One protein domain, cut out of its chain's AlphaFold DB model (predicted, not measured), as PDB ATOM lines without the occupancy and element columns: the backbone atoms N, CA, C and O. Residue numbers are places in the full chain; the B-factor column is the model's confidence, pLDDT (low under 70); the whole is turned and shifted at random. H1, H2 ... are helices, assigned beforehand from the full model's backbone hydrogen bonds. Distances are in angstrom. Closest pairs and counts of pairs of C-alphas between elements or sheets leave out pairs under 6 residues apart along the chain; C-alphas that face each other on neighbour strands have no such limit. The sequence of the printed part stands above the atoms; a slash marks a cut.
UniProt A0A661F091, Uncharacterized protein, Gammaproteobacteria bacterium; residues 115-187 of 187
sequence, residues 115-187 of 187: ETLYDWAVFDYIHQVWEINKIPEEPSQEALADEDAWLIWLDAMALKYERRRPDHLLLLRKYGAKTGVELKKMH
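AT A GLANCE: This is residues 115 to 187 of the 187 residues of an uncharacterized protein of Gammaproteobacteria bacterium (UniProt A0A661F091). Three helices, H1, H2 and H3, sit in a loose triangle with their lengths roughly aligned; H3 runs back opposite to both others and touches each over a part of its length. A long loop, residues 131 to 146, swings round from the end of H1 to the start of H2, and the short H4 with the last residues makes one end of the long axis. The printed part has 73 residues with four named helices, in the order H1, H2, H3, H4, and no named strand; the class is all helix. The whole is compact, with a radius of gyration of the C-alphas of 12.2 A, and elongated, spanning 39 by 25 by 21 A.

HOW THE PARTS SIT: H1, residues 117 to 130, touches H3, residues 167 to 174, with residues 118 to 122 alone. Their closest C-alphas, of Ala 121 and Leu 169, are 6.8 A apart, at a shallow tilt of 25 degrees, opposite ways. H2, residues 147 to 160, is apart from H1. H2 and H3 form a helical hairpin and only just touch, with 3 pairs of C-alphas within 8 A, through residues 148 to 151 of H2 alone; the closest are Leu 151 and Leu 170, 7.2 A, at a shallow tilt of 22 degrees, opposite ways. H4, residues 180 to 184, is close to H1 but not clearly touching, the closest C-alphas being Asp 119 and Gly 180, 7.0 A; it is apart from H2 and H3. In H1, H2, H3 and H4 every O i to N i+4 pair is within hydrogen-bond range.

IN THESE COORDINATES: H1 begins with C-alpha 117 at (-8.538, 78.674, 10.125) and is 19.1 A long. H2 is 19.8 A, H3 10.4 A, and H4 ends with C-alpha 184 at (-11.929, 92.418, 13.521).

THE WHOLE: The C-alphas farthest apart, of Glu 162 and His 187, are 40.0 A apart. The link H1 to H2 is long, H2 to H3 short and H3 to H4 tight. The printed part has no cut; its mean pLDDT is 94.0, and residue 187, the chain's last, is under 70.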
ATOM      1  N   GLU A 115     -10.876  82.529  16.689       90.56
ATOM      2  CA  GLU A 115      -9.744  82.198  15.819       90.56
ATOM      3  C   GLU A 115     -10.250  81.842  14.417       90.56
ATOM      4  O   GLU A 115     -11.328  81.273  14.234       90.56
ATOM      5  N   THR A 116      -9.457  82.195  13.415       94.56
ATOM      6  CA  THR A 116      -9.670  81.792  12.021       94.56
ATOM      7  C   THR A 116      -8.962  80.472  11.735       94.56
ATOM      8  O   THR A 116      -8.042  80.087  12.463       94.56
ATOM      9  N   LEU A 117      -9.312  79.814  10.624       96.69
ATOM     10  CA  LEU A 117      -8.538  78.674  10.125       96.69
ATOM     11  C   LEU A 117      -7.040  79.012   9.992       96.69
ATOM     12  O   LEU A 117      -6.189  78.180  10.292       96.69
ATOM     13  N   TYR A 118      -6.712  80.239   9.571       97.75
ATOM     14  CA  TYR A 118      -5.326  80.680   9.416       97.75
ATOM     15  C   TYR A 118      -4.585  80.786  10.756       97.75
ATOM     16  O   TYR A 118      -3.453  80.317  10.854       97.75
ATOM     17  N   ASP A 119      -5.222  81.332  11.799       96.88
ATOM     18  CA  ASP A 119      -4.618  81.409  13.139       96.88
ATOM     19  C   ASP A 119      -4.290  80.005  13.678       96.88
ATOM     20  O   ASP A 119      -3.212  79.776  14.235       96.88
ATOM     21  N   TRP A 120      -5.197  79.045  13.460       96.94
ATOM     22  CA  TRP A 120      -4.961  77.650  13.830       96.94
ATOM     23  C   TRP A 120      -3.810  77.038  13.027       96.94
ATOM     24  O   TRP A 120      -2.904  76.449  13.616       96.94
ATOM     25  N   ALA A 121      -3.790  77.234  11.708       97.69
ATOM     26  CA  ALA A 121      -2.730  76.719  10.845       97.69
ATOM     27  C   ALA A 121      -1.342  77.230  11.267       97.69
ATOM     28  O   ALA A 121      -0.381  76.462  11.332       97.69
ATOM     29  N   VAL A 122      -1.238  78.517  11.612       97.06
ATOM     30  CA  VAL A 122      -0.005  79.116  12.135       97.06
ATOM     31  C   VAL A 122       0.425  78.438  13.436       97.06
ATOM     32  O   VAL A 122       1.583  78.032  13.566       97.06
ATOM     33  N   PHE A 123      -0.496  78.297  14.393       95.62
ATOM     34  CA  PHE A 123      -0.210  77.643  15.669       95.62
ATOM     35  C   PHE A 123       0.270  76.201  15.472       95.62
ATOM     36  O   PHE A 123       1.292  75.811  16.044       95.62
ATOM     37  N   ASP A 124      -0.435  75.428  14.648       96.06
ATOM     38  CA  ASP A 124      -0.123  74.029  14.385       96.06
ATOM     39  C   ASP A 124       1.228  73.871  13.670       96.06
ATOM     40  O   ASP A 124       2.072  73.089  14.108       96.06
ATOM     41  N   TYR A 125       1.512  74.702  12.661       97.12
ATOM     42  CA  TYR A 125       2.815  74.729  11.994       97.12
ATOM     43  C   TYR A 125       3.962  75.028  12.964       97.12
ATOM     44  O   TYR A 125       4.956  74.296  12.993       97.12
ATOM     45  N   ILE A 126       3.836  76.071  13.790       96.12
ATOM     46  CA  ILE A 126       4.859  76.402  14.791       96.12
ATOM     47  C   ILE A 126       5.020  75.250  15.787       96.12
ATOM     48  O   ILE A 126       6.144  74.911  16.160       96.12
ATOM     49  N   HIS A 127       3.926  74.630  16.222       94.38
ATOM     50  CA  HIS A 127       3.977  73.522  17.164       94.38
ATOM     51  C   HIS A 127       4.659  72.283  16.565       94.38
ATOM     52  O   HIS A 127       5.616  71.782  17.156       94.38
ATOM     53  N   GLN A 128       4.226  71.812  15.394       94.56
ATOM     54  CA  GLN A 128       4.741  70.575  14.799       94.56
ATOM     55  C   GLN A 128       6.144  70.729  14.195       94.56
ATOM     56  O   GLN A 128       6.952  69.806  14.277       94.56
ATOM     57  N   VAL A 129       6.452  71.873  13.574       96.38
ATOM     58  CA  VAL A 129       7.723  72.065  12.849       96.38
ATOM     59  C   VAL A 129       8.805  72.674  13.737       96.38
ATOM     60  O   VAL A 129       9.984  72.339  13.589       96.38
ATOM     61  N   TRP A 130       8.409  73.547  14.663       95.31
ATOM     62  CA  TRP A 130       9.328  74.346  15.472       95.31
ATOM     63  C   TRP A 130       9.202  74.116  16.974       95.31
ATOM     64  O   TRP A 130       9.893  74.808  17.712       95.31
ATOM     65  N   GLU A 131       8.366  73.179  17.438       89.06
ATOM     66  CA  GLU A 131       8.186  72.856  18.861       89.06
ATOM     67  C   GLU A 131       8.084  74.123  19.740       89.06
ATOM     68  O   GLU A 131       9.002  74.386  20.505       89.06
ATOM     69  N   ILE A 132       7.022  74.930  19.582       78.56
ATOM     70  CA  ILE A 132       6.689  76.180  20.322       78.56
ATOM     71  C   ILE A 132       7.892  76.904  20.973       78.56
ATOM     72  O   ILE A 132       8.397  76.509  22.026       78.56
ATOM     73  N   ASN A 133       8.249  78.073  20.427       76.50
ATOM     74  CA  ASN A 133       9.348  78.939  20.889       76.50
ATOM     75  C   ASN A 133      10.768  78.371  20.679       76.50
ATOM     76  O   ASN A 133      11.698  78.806  21.356       76.50
ATOM     77  N   LYS A 134      10.968  77.431  19.742       88.12
ATOM     78  CA  LYS A 134      12.316  76.989  19.326       88.12
ATOM     79  C   LYS A 134      12.701  77.409  17.908       88.12
ATOM     80  O   LYS A 134      13.590  76.797  17.313       88.12
ATOM     81  N   ILE A 135      12.084  78.465  17.373       92.81
ATOM     82  CA  ILE A 135      12.649  79.137  16.198       92.81
ATOM     83  C   ILE A 135      13.985  79.761  16.649       92.81
ATOM     84  O   ILE A 135      13.979  80.525  17.613       92.81
ATOM     85  N   PRO A 136      15.139  79.405  16.051       93.31
ATOM     86  CA  PRO A 136      16.446  79.747  16.627       93.31
ATOM     87  C   PRO A 136      16.811  81.235  16.604       93.31
ATOM     88  O   PRO A 136      17.755  81.643  17.279       93.31
ATOM     89  N   GLU A 137      16.117  82.023  15.790       94.69
ATOM     90  CA  GLU A 137      16.364  83.447  15.599       94.69
ATOM     91  C   GLU A 137      15.095  84.237  15.892       94.69
ATOM     92  O   GLU A 137      13.986  83.776  15.628       94.69
ATOM     93  N   GLU A 138      15.281  85.447  16.411       92.81
ATOM     94  CA  GLU A 138      14.189  86.392  16.610       92.81
ATOM     95  C   GLU A 138      13.805  87.056  15.276       92.81
ATOM     96  O   GLU A 138      14.689  87.326  14.447       92.81
ATOM     97  N   PRO A 139      12.516  87.373  15.059       93.88
ATOM     98  CA  PRO A 139      12.082  88.141  13.898       93.88
ATOM     99  C   PRO A 139      12.778  89.505  13.826       93.88
ATOM    100  O   PRO A 139      12.965  90.186  14.839       93.88
ATOM    101  N   SER A 140      13.141  89.942  12.616       91.56
ATOM    102  CA  SER A 140      13.643  91.306  12.413       91.56
ATOM    103  C   SER A 140      12.522  92.341  12.572       91.56
ATOM    104  O   SER A 140      11.340  92.004  12.571       91.56
ATOM    105  N   GLN A 141      12.874  93.627  12.672       93.88
ATOM    106  CA  GLN A 141      11.870  94.700  12.729       93.88
ATOM    107  C   GLN A 141      10.981  94.722  11.480       93.88
ATOM    108  O   GLN A 141       9.787  94.981  11.578       93.88
ATOM    109  N   GLU A 142      11.550  94.406  10.317       92.62
ATOM    110  CA  GLU A 142      10.813  94.277   9.062       92.62
ATOM    111  C   GLU A 142       9.842  93.093   9.109       92.62
ATOM    112  O   GLU A 142       8.706  93.229   8.669       92.62
ATOM    113  N   ALA A 143      10.253  91.961   9.690       94.69
ATOM    114  CA  ALA A 143       9.393  90.791   9.859       94.69
ATOM    115  C   ALA A 143       8.233  91.033  10.840       94.69
ATOM    116  O   ALA A 143       7.221  90.355  10.760       94.69
ATOM    117  N   LEU A 144       8.355  91.993  11.759       93.88
ATOM    118  CA  LEU A 144       7.296  92.360  12.707       93.88
ATOM    119  C   LEU A 144       6.327  93.423  12.161       93.88
ATOM    120  O   LEU A 144       5.440  93.865  12.895       93.88
ATOM    121  N   ALA A 145       6.499  93.871  10.913       94.62
ATOM    122  CA  ALA A 145       5.676  94.928  10.332       94.62
ATOM    123  C   ALA A 145       4.214  94.495  10.134       94.62
ATOM    124  O   ALA A 145       3.295  95.251  10.460       94.62
ATOM    125  N   ASP A 146       4.011  93.284   9.618       94.69
ATOM    126  CA  ASP A 146       2.710  92.664   9.392       94.69
ATOM    127  C   ASP A 146       2.841  91.136   9.253       94.69
ATOM    128  O   ASP A 146       3.936  90.574   9.309       94.69
ATOM    129  N   GLU A 147       1.696  90.471   9.097       95.31
ATOM    130  CA  GLU A 147       1.595  89.014   9.003       95.31
ATOM    131  C   GLU A 147       2.322  88.441   7.776       95.31
ATOM    132  O   GLU A 147       2.957  87.391   7.861       95.31
ATOM    133  N   ASP A 148       2.276  89.132   6.634       96.19
ATOM    134  CA  ASP A 148       2.893  88.644   5.400       96.19
ATOM    135  C   ASP A 148       4.422  88.757   5.477       96.19
ATOM    136  O   ASP A 148       5.143  87.842   5.069       96.19
ATOM    137  N   ALA A 149       4.933  89.847   6.058       96.94
ATOM    138  CA  ALA A 149       6.354  90.015   6.340       96.94
ATOM    139  C   ALA A 149       6.866  88.967   7.340       96.94
ATOM    140  O   ALA A 149       7.943  88.392   7.136       96.94
ATOM    141  N   TRP A 150       6.084  88.675   8.384       97.00
ATOM    142  CA  TRP A 150       6.404  87.628   9.351       97.00
ATOM    143  C   TRP A 150       6.460  86.247   8.687       97.00
ATOM    144  O   TRP A 150       7.413  85.494   8.902       97.00
ATOM    145  N   LEU A 151       5.502  85.934   7.812       97.25
ATOM    146  CA  LEU A 151       5.447  84.650   7.117       97.25
ATOM    147  C   LEU A 151       6.603  84.460   6.119       97.25
ATOM    148  O   LEU A 151       7.158  83.364   6.022       97.25
ATOM    149  N   ILE A 152       7.022  85.521   5.416       97.50
ATOM    150  CA  ILE A 152       8.221  85.495   4.556       97.50
ATOM    151  C   ILE A 152       9.474  85.195   5.385       97.50
ATOM    152  O   ILE A 152      10.320  84.394   4.980       97.50
ATOM    153  N   TRP A 153       9.601  85.824   6.554       97.69
ATOM    154  CA  TRP A 153      10.705  85.544   7.465       97.69
ATOM    155  C   TRP A 153      10.666  84.096   7.976       97.69
ATOM    156  O   TRP A 153      11.698  83.424   7.973       97.69
ATOM    157  N   LEU A 154       9.487  83.584   8.338       96.94
ATOM    158  CA  LEU A 154       9.305  82.208   8.801       96.94
ATOM    159  C   LEU A 154       9.700  81.182   7.729       96.94
ATOM    160  O   LEU A 154      10.370  80.193   8.030       96.94
ATOM    161  N   ASP A 155       9.344  81.433   6.469       97.88
ATOM    162  CA  ASP A 155       9.764  80.614   5.331       97.88
ATOM    163  C   ASP A 155      11.292  80.619   5.144       97.88
ATOM    164  O   ASP A 155      11.915  79.569   4.961       97.88
ATOM    165  N   ALA A 156      11.929  81.786   5.284       97.62
ATOM    166  CA  ALA A 156      13.385  81.895   5.249       97.62
ATOM    167  C   ALA A 156      14.057  81.128   6.403       97.62
ATOM    168  O   ALA A 156      15.095  80.494   6.191       97.62
ATOM    169  N   MET A 157      13.466  81.131   7.604       97.25
ATOM    170  CA  MET A 157      13.937  80.312   8.727       97.25
ATOM    171  C   MET A 157      13.808  78.824   8.416       97.25
ATOM    172  O   MET A 157      14.753  78.069   8.652       97.25
ATOM    173  N   ALA A 158      12.685  78.399   7.832       97.19
ATOM    174  CA  ALA A 158      12.483  77.004   7.464       97.19
ATOM    175  C   ALA A 158      13.537  76.528   6.460       97.19
ATOM    176  O   ALA A 158      14.140  75.476   6.657       97.19
ATOM    177  N   LEU A 159      13.842  77.343   5.450       97.62
ATOM    178  CA  LEU A 159      14.918  77.070   4.497       97.62
ATOM    179  C   LEU A 159      16.298  77.020   5.167       97.62
ATOM    180  O   LEU A 159      17.057  76.080   4.943       97.62
ATOM    181  N   LYS A 160      16.627  78.018   5.995       97.62
ATOM    182  CA  LYS A 160      17.941  78.141   6.645       97.62
ATOM    183  C   LYS A 160      18.249  76.982   7.591       97.62
ATOM    184  O   LYS A 160      19.402  76.574   7.691       97.62
ATOM    185  N   TYR A 161      17.233  76.474   8.284       96.69
ATOM    186  CA  TYR A 161      17.364  75.406   9.277       96.69
ATOM    187  C   TYR A 161      16.849  74.048   8.786       96.69
ATOM    188  O   TYR A 161      16.621  73.159   9.608       96.69
ATOM    189  N   GLU A 162      16.668  73.888   7.470       96.69
ATOM    190  CA  GLU A 162      16.253  72.634   6.824       96.69
ATOM    191  C   GLU A 162      14.976  72.029   7.442       96.69
ATOM    192  O   GLU A 162      14.841  70.820   7.634       96.69
ATOM    193  N   ARG A 163      14.018  72.894   7.781       96.75
ATOM    194  CA  ARG A 163      12.692  72.513   8.273       96.75
ATOM    195  C   ARG A 163      11.675  72.486   7.138       96.75
ATOM    196  O   ARG A 163      11.879  73.063   6.071       96.75
ATOM    197  N   ARG A 164      10.538  71.826   7.385       96.69
ATOM    198  CA  ARG A 164       9.391  71.863   6.470       96.69
ATOM    199  C   ARG A 164       8.969  73.316   6.264       96.69
ATOM    200  O   ARG A 164       8.734  74.027   7.238       96.69
ATOM    201  N   ARG A 165       8.860  73.753   5.013       97.81
ATOM    202  CA  ARG A 165       8.417  75.112   4.679       97.81
ATOM    203  C   ARG A 165       6.925  75.305   4.989       97.81
ATOM    204  O   ARG A 165       6.162  74.340   4.893       97.81
ATOM    205  N   PRO A 166       6.480  76.525   5.331       97.94
ATOM    206  CA  PRO A 166       5.078  76.838   5.602       97.94
ATOM    207  C   PRO A 166       4.258  77.031   4.310       97.94
ATOM    208  O   PRO A 166       3.466  77.966   4.204       97.94
ATOM    209  N   ASP A 167       4.427  76.163   3.304       98.44
ATOM    210  CA  ASP A 167       3.821  76.350   1.972       98.44
ATOM    211  C   ASP A 167       2.285  76.455   2.032       98.44
ATOM    212  O   ASP A 167       1.681  77.254   1.319       98.44
ATOM    213  N   HIS A 168       1.647  75.693   2.925       98.31
ATOM    214  CA  HIS A 168       0.200  75.746   3.142       98.31
ATOM    215  C   HIS A 168      -0.261  77.086   3.753       98.31
ATOM    216  O   HIS A 168      -1.304  77.596   3.356       98.31
ATOM    217  N   LEU A 169       0.530  77.710   4.638       98.62
ATOM    218  CA  LEU A 169       0.230  79.041   5.188       98.62
ATOM    219  C   LEU A 169       0.343  80.118   4.108       98.62
ATOM    220  O   LEU A 169      -0.553  80.947   3.955       98.62
ATOM    221  N   LEU A 170       1.418  80.068   3.312       98.38
ATOM    222  CA  LEU A 170       1.627  80.971   2.174       98.38
ATOM    223  C   LEU A 170       0.469  80.864   1.175       98.38
ATOM    224  O   LEU A 170      -0.015  81.869   0.651       98.38
ATOM    225  N   LEU A 171      -0.001  79.642   0.936       98.44
ATOM    226  CA  LEU A 171      -1.141  79.384   0.074       98.44
ATOM    227  C   LEU A 171      -2.443  79.952   0.656       98.44
ATOM    228  O   LEU A 171      -3.165  80.631  -0.069       98.44
ATOM    229  N   LEU A 172      -2.725  79.750   1.946       98.38
ATOM    230  CA  LEU A 172      -3.885  80.358   2.608       98.38
ATOM    231  C   LEU A 172      -3.877  81.886   2.448       98.38
ATOM    232  O   LEU A 172      -4.879  82.457   2.010       98.38
ATOM    233  N   ARG A 173      -2.736  82.546   2.701       97.88
ATOM    234  CA  ARG A 173      -2.583  83.998   2.489       97.88
ATOM    235  C   ARG A 173      -2.846  84.403   1.041       97.88
ATOM    236  O   ARG A 173      -3.584  85.355   0.795       97.88
ATOM    237  N   LYS A 174      -2.328  83.644   0.065       97.62
ATOM    238  CA  LYS A 174      -2.580  83.875  -1.371       97.62
ATOM    239  C   LYS A 174      -4.073  83.822  -1.727       97.62
ATOM    240  O   LYS A 174      -4.498  84.567  -2.606       97.62
ATOM    241  N   TYR A 175      -4.860  82.982  -1.054       97.56
ATOM    242  CA  TYR A 175      -6.320  82.904  -1.218       97.56
ATOM    243  C   TYR A 175      -7.094  83.835  -0.265       97.56
ATOM    244  O   TYR A 175      -8.313  83.733  -0.142       97.56
ATOM    245  N   GLY A 176      -6.412  84.795   0.367       96.69
ATOM    246  CA  GLY A 176      -7.036  85.858   1.152       96.69
ATOM    247  C   GLY A 176      -7.392  85.470   2.585       96.69
ATOM    248  O   GLY A 176      -8.177  86.187   3.211       96.69
ATOM    249  N   ALA A 177      -6.840  84.370   3.107       97.44
ATOM    250  CA  ALA A 177      -7.000  84.013   4.509       97.44
ATOM    251  C   ALA A 177      -6.410  85.105   5.410       97.44
ATOM    252  O   ALA A 177      -5.313  85.613   5.165       97.44
ATOM    253  N   LYS A 178      -7.149  85.479   6.448       96.12
ATOM    254  CA  LYS A 178      -6.807  86.557   7.377       96.12
ATOM    255  C   LYS A 178      -6.702  86.011   8.787       96.12
ATOM    256  O   LYS A 178      -7.389  85.058   9.122       96.12
ATOM    257  N   THR A 179      -5.902  86.665   9.616       95.31
ATOM    258  CA  THR A 179      -5.938  86.459  11.068       95.31
ATOM    259  C   THR A 179      -7.254  86.982  11.646       95.31
ATOM    260  O   THR A 179      -7.883  87.901  11.102       95.31
ATOM    261  N   GLY A 180      -7.644  86.488  12.821       92.31
ATOM    262  CA  GLY A 180      -8.807  87.007  13.542       92.31
ATOM    263  C   GLY A 180      -8.670  88.494  13.896       92.31
ATOM    264  O   GLY A 180      -9.661  89.227  13.940       92.31
ATOM    265  N   VAL A 181      -7.441  88.983  14.102       90.81
ATOM    266  CA  VAL A 181      -7.161  90.409  14.355       90.81
ATOM    267  C   VAL A 181      -7.409  91.260  13.110       90.81
ATOM    268  O   VAL A 181      -7.970  92.351  13.220       90.81
ATOM    269  N   GLU A 182      -7.005  90.788  11.931       93.25
ATOM    270  CA  GLU A 182      -7.248  91.483  10.664       93.25
ATOM    271  C   GLU A 182      -8.744  91.565  10.346       93.25
ATOM    272  O   GLU A 182      -9.214  92.636   9.960       93.25
ATOM    273  N   LEU A 183      -9.504  90.483  10.557       89.38
ATOM    274  CA  LEU A 183     -10.954  90.475  10.324       89.38
ATOM    275  C   LEU A 183     -11.700  91.432  11.262       89.38
ATOM    276  O   LEU A 183     -12.567  92.180  10.815       89.38
ATOM    277  N   LYS A 184     -11.318  91.494  12.545       86.94
ATOM    278  CA  LYS A 184     -11.929  92.418  13.521       86.94
ATOM    279  C   LYS A 184     -11.733  93.897  13.180       86.94
ATOM    280  O   LYS A 184     -12.533  94.713  13.609       86.94
ATOM    281  N   LYS A 185     -10.684  94.259  12.433       81.75
ATOM    282  CA  LYS A 185     -10.431  95.649  12.003       81.75
ATOM    283  C   LYS A 185     -11.267  96.073  10.788       81.75
ATOM    284  O   LYS A 185     -11.226  97.243  10.417       81.75
ATOM    285  N   MET A 186     -11.967  95.140  10.139       70.88
ATOM    286  CA  MET A 186     -12.772  95.401   8.939       70.88
ATOM    287  C   MET A 186     -14.245  95.725   9.246       70.88
ATOM    288  O   MET A 186     -14.986  96.076   8.326       70.88
ATOM    289  N   HIS A 187     -14.652  95.634  10.514       51.94
ATOM    290  CA  HIS A 187     -15.993  95.930  11.025       51.94
ATOM    291  C   HIS A 187     -15.941  97.055  12.062       51.94
ATOM    292  O   HIS A 187     -16.940  97.807  12.140       51.94
TER     293      HIS A 187